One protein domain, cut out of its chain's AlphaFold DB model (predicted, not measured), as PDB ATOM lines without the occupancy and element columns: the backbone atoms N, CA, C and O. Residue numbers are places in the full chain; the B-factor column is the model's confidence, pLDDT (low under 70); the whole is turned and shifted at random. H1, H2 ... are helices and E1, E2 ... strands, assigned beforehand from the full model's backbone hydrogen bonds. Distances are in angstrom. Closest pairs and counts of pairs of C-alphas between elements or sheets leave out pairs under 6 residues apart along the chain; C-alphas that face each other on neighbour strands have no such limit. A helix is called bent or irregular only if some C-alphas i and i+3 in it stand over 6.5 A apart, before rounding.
ATOM      1  N   CYS A 118     250.569 269.891 374.000       92.00
ATOM      2  CA  CYS A 118     251.756 269.952 374.835       92.00
ATOM      3  C   CYS A 118     251.817 268.708 375.737       92.00
ATOM      4  O   CYS A 118     250.991 268.522 376.621       92.00
ATOM      5  N   VAL A 119     252.756 267.792 375.517       87.62
ATOM      6  CA  VAL A 119     252.773 266.505 376.240       87.62
ATOM      7  C   VAL A 119     253.261 266.630 377.688       87.62
ATOM      8  O   VAL A 119     252.947 265.769 378.510       87.62
ATOM      9  N   ASP A 120     253.918 267.743 378.024       71.00
ATOM     10  CA  ASP A 120     254.495 268.018 379.346       71.00
ATOM     11  C   ASP A 120     253.596 268.890 380.264       71.00
ATOM     12  O   ASP A 120     253.987 269.223 381.388       71.00
ATOM     13  N   LEU A 121     252.355 269.203 379.836       65.75
ATOM     14  CA  LEU A 121     251.399 270.126 380.501       65.75
ATOM     15  C   LEU A 121     251.273 269.942 382.020       65.75
ATOM     16  O   LEU A 121     251.157 270.910 382.766       65.75
ATOM     17  N   ALA A 122     251.202 268.691 382.486       55.50
ATOM     18  CA  ALA A 122     250.802 268.393 383.860       55.50
ATOM     19  C   ALA A 122     251.955 268.480 384.875       55.50
ATOM     20  O   ALA A 122     251.690 268.641 386.065       55.50
ATOM     21  N   ALA A 123     253.209 268.365 384.427       56.97
ATOM     22  CA  ALA A 123     254.383 268.385 385.303       56.97
ATOM     23  C   ALA A 123     255.203 269.678 385.174       56.97
ATOM     24  O   ALA A 123     255.808 270.096 386.158       56.97
ATOM     25  N   ALA A 124     255.198 270.308 383.992       68.69
ATOM     26  CA  ALA A 124     255.982 271.510 383.705       68.69
ATOM     27  C   ALA A 124     255.164 272.813 383.740       68.69
ATOM     28  O   ALA A 124     255.738 273.879 383.912       68.69
ATOM     29  N   GLY A 125     253.832 272.747 383.612       81.88
ATOM     30  CA  GLY A 125     252.981 273.942 383.522       81.88
ATOM     31  C   GLY A 125     252.862 274.537 382.115       81.88
ATOM     32  O   GLY A 125     252.084 275.473 381.935       81.88
ATOM     33  N   ASP A 126     253.556 273.961 381.128       89.06
ATOM     34  CA  ASP A 126     253.505 274.373 379.723       89.06
ATOM     35  C   ASP A 126     252.090 274.373 379.158       89.06
ATOM     36  O   ASP A 126     251.341 273.420 379.355       89.06
ATOM     37  N   ARG A 127     251.754 275.394 378.371       91.50
ATOM     38  CA  ARG A 127     250.523 275.501 377.576       91.50
ATOM     39  C   ARG A 127     250.830 276.053 376.195       91.50
ATOM     40  O   ARG A 127     251.942 276.496 375.924       91.50
ATOM     41  N   CYS A 128     249.840 276.038 375.306       91.81
ATOM     42  CA  CYS A 128     250.023 276.496 373.940       91.81
ATOM     43  C   CYS A 128     249.870 278.019 373.826       91.81
ATOM     44  O   CYS A 128     248.892 278.539 373.278       91.81
ATOM     45  N   HIS A 129     250.857 278.753 374.329       91.69
ATOM     46  CA  HIS A 129     250.894 280.209 374.265       91.69
ATOM     47  C   HIS A 129     251.524 280.670 372.955       91.69
ATOM     48  O   HIS A 129     252.649 280.320 372.616       91.69
ATOM     49  N   GLY A 130     250.773 281.435 372.155       90.81
ATOM     50  CA  GLY A 130     251.303 281.953 370.892       90.81
ATOM     51  C   GLY A 130     251.707 280.866 369.892       90.81
ATOM     52  O   GLY A 130     252.535 281.122 369.029       90.81
ATOM     53  N   ARG A 131     251.103 279.670 369.984       92.56
ATOM     54  CA  ARG A 131     251.443 278.470 369.191       92.56
ATOM     55  C   ARG A 131     252.791 277.830 369.511       92.56
ATOM     56  O   ARG A 131     253.304 277.072 368.689       92.56
ATOM     57  N   VAL A 132     253.322 278.068 370.705       92.69
ATOM     58  CA  VAL A 132     254.478 277.357 371.255       92.69
ATOM     59  C   VAL A 132     254.090 276.763 372.609       92.69
ATOM     60  O   VAL A 132     253.360 277.397 373.366       92.69
ATOM     61  N   CYS A 133     254.535 275.542 372.907       93.44
ATOM     62  CA  CYS A 133     254.395 274.971 374.246       93.44
ATOM     63  C   CYS A 133     255.384 275.647 375.194       93.44
ATOM     64  O   CYS A 133     256.588 275.460 375.055       93.44
ATOM     65  N   THR A 134     254.889 276.457 376.120       91.50
ATOM     66  CA  THR A 134     255.706 277.196 377.091       91.50
ATOM     67  C   THR A 134     254.886 277.485 378.345       91.50
ATOM     68  O   THR A 134     253.655 277.521 378.280       91.50
ATOM     69  N   ASP A 135     255.538 277.675 379.484       90.25
ATOM     70  CA  ASP A 135     254.927 278.104 380.743       90.25
ATOM     71  C   ASP A 135     254.787 279.633 380.832       90.25
ATOM     72  O   ASP A 135     254.083 280.137 381.709       90.25
ATOM     73  N   ASP A 136     255.398 280.369 379.898       90.38
ATOM     74  CA  ASP A 136     255.251 281.815 379.769       90.38
ATOM     75  C   ASP A 136     253.877 282.186 379.167       90.38
ATOM     76  O   ASP A 136     253.629 281.948 377.976       90.38
ATOM     77  N   PRO A 137     252.966 282.813 379.940       88.50
ATOM     78  CA  PRO A 137     251.657 283.227 379.442       88.50
ATOM     79  C   PRO A 137     251.724 284.453 378.514       88.50
ATOM     80  O   PRO A 137     250.690 284.903 378.003       88.50
ATOM     81  N   THR A 138     252.916 285.022 378.318       90.75
ATOM     82  CA  THR A 138     253.193 286.201 377.505       90.75
ATOM     83  C   THR A 138     254.293 285.918 376.488       90.75
ATOM     84  O   THR A 138     255.472 285.994 376.784       90.75
ATOM     85  N   VAL A 139     253.911 285.650 375.240       92.31
ATOM     86  CA  VAL A 139     254.867 285.422 374.146       92.31
ATOM     87  C   VAL A 139     254.885 286.647 373.244       92.31
ATOM     88  O   VAL A 139     253.956 286.874 372.465       92.31
ATOM     89  N   THR A 140     255.935 287.452 373.346       92.75
ATOM     90  CA  THR A 140     256.170 288.643 372.524       92.75
ATOM     91  C   THR A 140     257.229 288.382 371.453       92.75
ATOM     92  O   THR A 140     257.906 287.357 371.451       92.75
ATOM     93  N   CYS A 141     257.429 289.333 370.537       93.69
ATOM     94  CA  CYS A 141     258.501 289.227 369.547       93.69
ATOM     95  C   CYS A 141     259.899 289.150 370.174       93.69
ATOM     96  O   CYS A 141     260.791 288.573 369.559       93.69
ATOM     97  N   ARG A 142     260.094 289.704 371.379       94.12
ATOM     98  CA  ARG A 142     261.361 289.581 372.102       94.12
ATOM     99  C   ARG A 142     261.606 288.146 372.538       94.12
ATOM    100  O   ARG A 142     262.683 287.633 372.275       94.12
ATOM    101  N   ASP A 143     260.602 287.492 373.106       93.56
ATOM    102  CA  ASP A 143     260.715 286.100 373.557       93.56
ATOM    103  C   ASP A 143     260.952 285.172 372.363       93.56
ATOM    104  O   ASP A 143     261.825 284.305 372.391       93.56
ATOM    105  N   LEU A 144     260.245 285.427 371.256       92.31
ATOM    106  CA  LEU A 144     260.478 284.735 369.991       92.31
ATOM    107  C   LEU A 144     261.925 284.904 369.499       92.31
ATOM    108  O   LEU A 144     262.523 283.925 369.066       92.31
ATOM    109  N   ALA A 145     262.494 286.110 369.574       92.94
ATOM    110  CA  ALA A 145     263.856 286.392 369.121       92.94
ATOM    111  C   ALA A 145     264.929 285.791 370.041       92.94
ATOM    112  O   ALA A 145     265.812 285.069 369.585       92.94
ATOM    113  N   GLU A 146     264.863 286.116 371.330       91.75
ATOM    114  CA  GLU A 146     265.937 285.877 372.297       91.75
ATOM    115  C   GLU A 146     265.889 284.461 372.871       91.75
ATOM    116  O   GLU A 146     266.932 283.833 373.047       91.75
ATOM    117  N   THR A 147     264.686 283.945 373.137       88.88
ATOM    118  CA  THR A 147     264.496 282.648 373.798       88.88
ATOM    119  C   THR A 147     264.284 281.536 372.785       88.88
ATOM    120  O   THR A 147     264.817 280.440 372.942       88.88
ATOM    121  N   MET A 148     263.501 281.806 371.738       90.19
ATOM    122  CA  MET A 148     263.069 280.766 370.804       90.19
ATOM    123  C   MET A 148     263.866 280.759 369.494       90.19
ATOM    124  O   MET A 148     263.814 279.771 368.771       90.19
ATOM    125  N   GLY A 149     264.628 281.816 369.188       89.94
ATOM    126  CA  GLY A 149     265.464 281.896 367.985       89.94
ATOM    127  C   GLY A 149     264.682 282.086 366.681       89.94
ATOM    128  O   GLY A 149     265.155 281.695 365.612       89.94
ATOM    129  N   ALA A 150     263.478 282.656 366.746       89.50
ATOM    130  CA  ALA A 150     262.693 282.989 365.567       89.50
ATOM    131  C   ALA A 150     263.404 284.061 364.721       89.50
ATOM    132  O   ALA A 150     263.916 285.040 365.273       89.50
ATOM    133  N   PRO A 151     263.406 283.942 363.381       88.69
ATOM    134  CA  PRO A 151     263.898 285.018 362.535       88.69
ATOM    135  C   PRO A 151     263.000 286.257 362.658       88.69
ATOM    136  O   PRO A 151     261.801 286.165 362.890       88.69
ATOM    137  N   MET A 152     263.576 287.446 362.514       90.88
ATOM    138  CA  MET A 152     262.815 288.696 362.567       90.88
ATOM    139  C   MET A 152     262.340 289.148 361.180       90.88
ATOM    140  O   MET A 152     262.810 288.675 360.148       90.88
ATOM    141  N   ASN A 153     261.468 290.158 361.173       90.62
ATOM    142  CA  ASN A 153     260.840 290.797 360.010       90.62
ATOM    143  C   ASN A 153     259.725 289.979 359.339       90.62
ATOM    144  O   ASN A 153     259.478 290.146 358.143       90.62
ATOM    145  N   ASP A 154     259.005 289.175 360.121       89.38
ATOM    146  CA  ASP A 154     257.878 288.358 359.665       89.38
ATOM    147  C   ASP A 154     256.707 288.382 360.671       89.38
ATOM    148  O   ASP A 154     256.781 288.994 361.741       89.38
ATOM    149  N   VAL A 155     255.586 287.764 360.299       88.81
ATOM    150  CA  VAL A 155     254.385 287.638 361.123       88.81
ATOM    151  C   VAL A 155     254.422 286.337 361.916       88.81
ATOM    152  O   VAL A 155     254.376 285.246 361.350       88.81
ATOM    153  N   TYR A 156     254.373 286.466 363.235       90.06
ATOM    154  CA  TYR A 156     254.307 285.344 364.164       90.06
ATOM    155  C   TYR A 156     253.036 285.389 364.996       90.06
ATOM    156  O   TYR A 156     252.349 286.409 365.079       90.06
ATOM    157  N   TYR A 157     252.716 284.258 365.611       91.00
ATOM    158  CA  TYR A 157     251.756 284.219 366.699       91.00
ATOM    159  C   TYR A 157     252.507 284.455 368.009       91.00
ATOM    160  O   TYR A 157     253.628 283.992 368.180       91.00
ATOM    161  N   GLY A 158     251.885 285.181 368.920       90.31
ATOM    162  CA  GLY A 158     252.338 285.313 370.293       90.31
ATOM    163  C   GLY A 158     251.137 285.354 371.233       90.31
ATOM    164  O   GLY A 158     250.010 285.080 370.811       90.31
ATOM    165  N   SER A 159     251.368 285.681 372.498       91.25
ATOM    166  CA  SER A 159     250.344 285.687 373.538       91.25
ATOM    167  C   SER A 159     250.463 286.938 374.395       91.25
ATOM    168  O   SER A 159     251.557 287.297 374.820       91.25
ATOM    169  N   LEU A 160     249.339 287.601 374.655       84.25
ATOM    170  CA  LEU A 160     249.237 288.660 375.654       84.25
ATOM    171  C   LEU A 160     248.083 288.298 376.579       84.25
ATOM    172  O   LEU A 160     246.951 288.172 376.113       84.25
ATOM    173  N   ASP A 161     248.381 288.114 377.865       79.75
ATOM    174  CA  ASP A 161     247.397 287.703 378.876       79.75
ATOM    175  C   ASP A 161     246.672 286.393 378.490       79.75
ATOM    176  O   ASP A 161     245.449 286.279 378.534       79.75
ATOM    177  N   GLY A 162     247.432 285.411 377.984       75.12
ATOM    178  CA  GLY A 162     246.909 284.122 377.519       75.12
ATOM    179  C   GLY A 162     246.124 284.164 376.200       75.12
ATOM    180  O   GLY A 162     245.785 283.111 375.657       75.12
ATOM    181  N   MET A 163     245.861 285.343 375.629       84.25
ATOM    182  CA  MET A 163     245.183 285.468 374.339       84.25
ATOM    183  C   MET A 163     246.181 285.395 373.187       84.25
ATOM    184  O   MET A 163     247.037 286.265 373.025       84.25
ATOM    185  N   THR A 164     246.042 284.376 372.337       87.69
ATOM    186  CA  THR A 164     246.856 284.244 371.123       87.69
ATOM    187  C   THR A 164     246.514 285.337 370.108       87.69
ATOM    188  O   THR A 164     245.363 285.489 369.698       87.69
ATOM    189  N   THR A 165     247.525 286.073 369.650       87.56
ATOM    190  CA  THR A 165     247.407 287.133 368.639       87.56
ATOM    191  C   THR A 165     248.536 287.035 367.620       87.56
ATOM    192  O   THR A 165     249.599 286.495 367.905       87.56
ATOM    193  N   LYS A 166     248.303 287.545 366.405       89.00
ATOM    194  CA  LYS A 166     249.357 287.712 365.400       89.00
ATOM    195  C   LYS A 166     250.065 289.053 365.566       89.00
ATOM    196  O   LYS A 166     249.403 290.090 365.568       89.00
ATOM    197  N   TYR A 167     251.390 289.028 365.587       87.62
ATOM    198  CA  TYR A 167     252.245 290.209 365.597       87.62
ATOM    199  C   TYR A 167     253.148 290.211 364.373       87.62
ATOM    200  O   TYR A 167     253.582 289.156 363.920       87.62
ATOM    201  N   TYR A 168     253.466 291.396 363.862       91.38
ATOM    202  CA  TYR A 168     254.648 291.542 363.020       91.38
ATOM    203  C   TYR A 168     255.850 291.779 363.934       91.38
ATOM    204  O   TYR A 168     255.851 292.750 364.696       91.38
ATOM    205  N   CYS A 169     256.836 290.890 363.862       92.12
ATOM    206  CA  CYS A 169     258.079 290.988 364.613       92.12
ATOM    207  C   CYS A 169     259.157 291.582 363.726       92.12
ATOM    208  O   CYS A 169     259.345 291.125 362.604       92.12
ATOM    209  N   ALA A 170     259.859 292.601 364.211       93.69
ATOM    210  CA  ALA A 170     260.841 293.340 363.430       93.69
ATOM    211  C   ALA A 170     262.213 293.366 364.104       93.69
ATOM    212  O   ALA A 170     262.328 293.393 365.332       93.69
ATOM    213  N   SER A 171     263.241 293.436 363.263       93.56
ATOM    214  CA  SER A 171     264.570 293.890 363.658       93.56
ATOM    215  C   SER A 171     264.680 295.373 363.330       93.56
ATOM    216  O   SER A 171     264.370 295.797 362.213       93.56
ATOM    217  N   HIS A 172     265.104 296.189 364.290       89.75
ATOM    218  CA  HIS A 172     265.295 297.617 364.078       89.75
ATOM    219  C   HIS A 172     266.617 298.075 364.679       89.75
ATOM    220  O   HIS A 172     266.875 297.872 365.863       89.75
ATOM    221  N   SER A 173     267.455 298.717 363.858       88.44
ATOM    222  CA  SER A 173     268.777 299.216 364.266       88.44
ATOM    223  C   SER A 173     269.679 298.137 364.889       88.44
ATOM    224  O   SER A 173     270.439 298.419 365.811       88.44
ATOM    225  N   GLY A 174     269.588 296.896 364.392       85.94
ATOM    226  CA  GLY A 174     270.367 295.759 364.896       85.94
ATOM    227  C   GLY A 174     269.851 295.163 366.208       85.94
ATOM    228  O   GLY A 174     270.540 294.340 366.799       85.94
ATOM    229  N   ILE A 175     268.671 295.581 366.669       89.00
ATOM    230  CA  ILE A 175     267.994 295.017 367.836       89.00
ATOM    231  C   ILE A 175     266.787 294.225 367.346       89.00
ATOM    232  O   ILE A 175     265.900 294.782 366.690       89.00
ATOM    233  N   ASP A 176     266.754 292.947 367.696       93.44
ATOM    234  CA  ASP A 176     265.669 292.031 367.369       93.44
ATOM    235  C   ASP A 176     264.543 292.094 368.413       93.44
ATOM    236  O   ASP A 176     264.719 292.582 369.531       93.44
ATOM    237  N   GLY A 177     263.355 291.626 368.031       93.31
ATOM    238  CA  GLY A 177     262.244 291.438 368.962       93.31
ATOM    239  C   GLY A 177     261.274 292.612 369.114       93.31
ATOM    240  O   GLY A 177     260.537 292.681 370.099       93.31
ATOM    241  N   TRP A 178     261.217 293.536 368.152       93.69
ATOM    242  CA  TRP A 178     260.224 294.613 368.176       93.69
ATOM    243  C   TRP A 178     258.842 294.105 367.761       93.69
ATOM    244  O   TRP A 178     258.650 293.672 366.626       93.69
TER     245      TRP A 178
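What this domain is: This is residues 118 to 178 of the 188 residues of the protein "Apple domain-containing protein" of Amphibalanus amphitrite (UniProt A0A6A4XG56). A bent hairpin, E3 and E4, runs through much of a rod-shaped model; the end of E4 folds back into E5, and the short helix H2 packs beside E5 and this end of the sheet. A small hairpin, E1 and E2, lies toward the other end of the rod, with E1 near the turn between E3 and E4, and the tiny helix H1 makes the tip beyond it. The printed part has 61 residues, with two named helices and five named strands in the order H1, E1, E2, H2, E3, E4, E5, and is mixed, helices and strands. The two sheets, E3 - E4 - E5 and E1 - E2, are antiparallel. The whole is compact, with a radius of gyration of the C-alphas of 11.9 A, and spans 41 by 18 by 14 A.

How they stand to each other: H1, residues 121 to 124, has its closest approach to E1, residues 127 to 129, at the C-alphas of Leu 121 and Arg 127, 6.2 A apart. E1 forms a hairpin with E2, residues 132 to 134; N 129 and O 132 are within hydrogen-bond range at 3.0 A. The closest C-alphas of E1 and E3, residues 154 to 160, are those of His 129 and Ser 159, 5.6 A apart. E2 and E3 are only just apart, with closest C-alphas at 8.3 A. E3, E4, residues 163 to 172, and E5, residues 175 to 178, form a meander, each strand the antiparallel neighbour of the one before. E4 bends by 56 degrees at residue 166, and its pairing is staggered: residues 163 to 169 pair with E3 and 170 to 172 with E5. N 158 and O 165 are 2.8 A apart, and N 172 and O 175 are 2.9 A apart, both within hydrogen-bond range. H2, residues 141 to 146, is on this sheet, over none of its strands; its height over the sheet is 4.3 A, only just above the sheet's level. Its closest C-alphas to E5 are those of Arg 142 and Gly 177, 3.8 A apart. In H2 every O i to N i+4 pair is within hydrogen-bond range; H1 is too short for such a pair, and its one O i to N i+3 pair is not within range.

Where its parts are: H1 begins at C-alpha 121, (251.399, 270.126, 380.501). H2 is 8.6 A long, E3 18.2 A and E4 25.6 A, from first to last C-alpha. E4 begins at C-alpha 163, (245.183, 285.468, 374.339), and E5 ends at C-alpha 178, (260.224, 294.613, 368.176).

The domain as a whole: The two C-alphas farthest apart, those of Ala 122 and Ser 173, are 40.7 A apart. The printed part has no cut, and no link is long. The mean pLDDT of the printed part is 87.8; residues 121 to 124 are under 70.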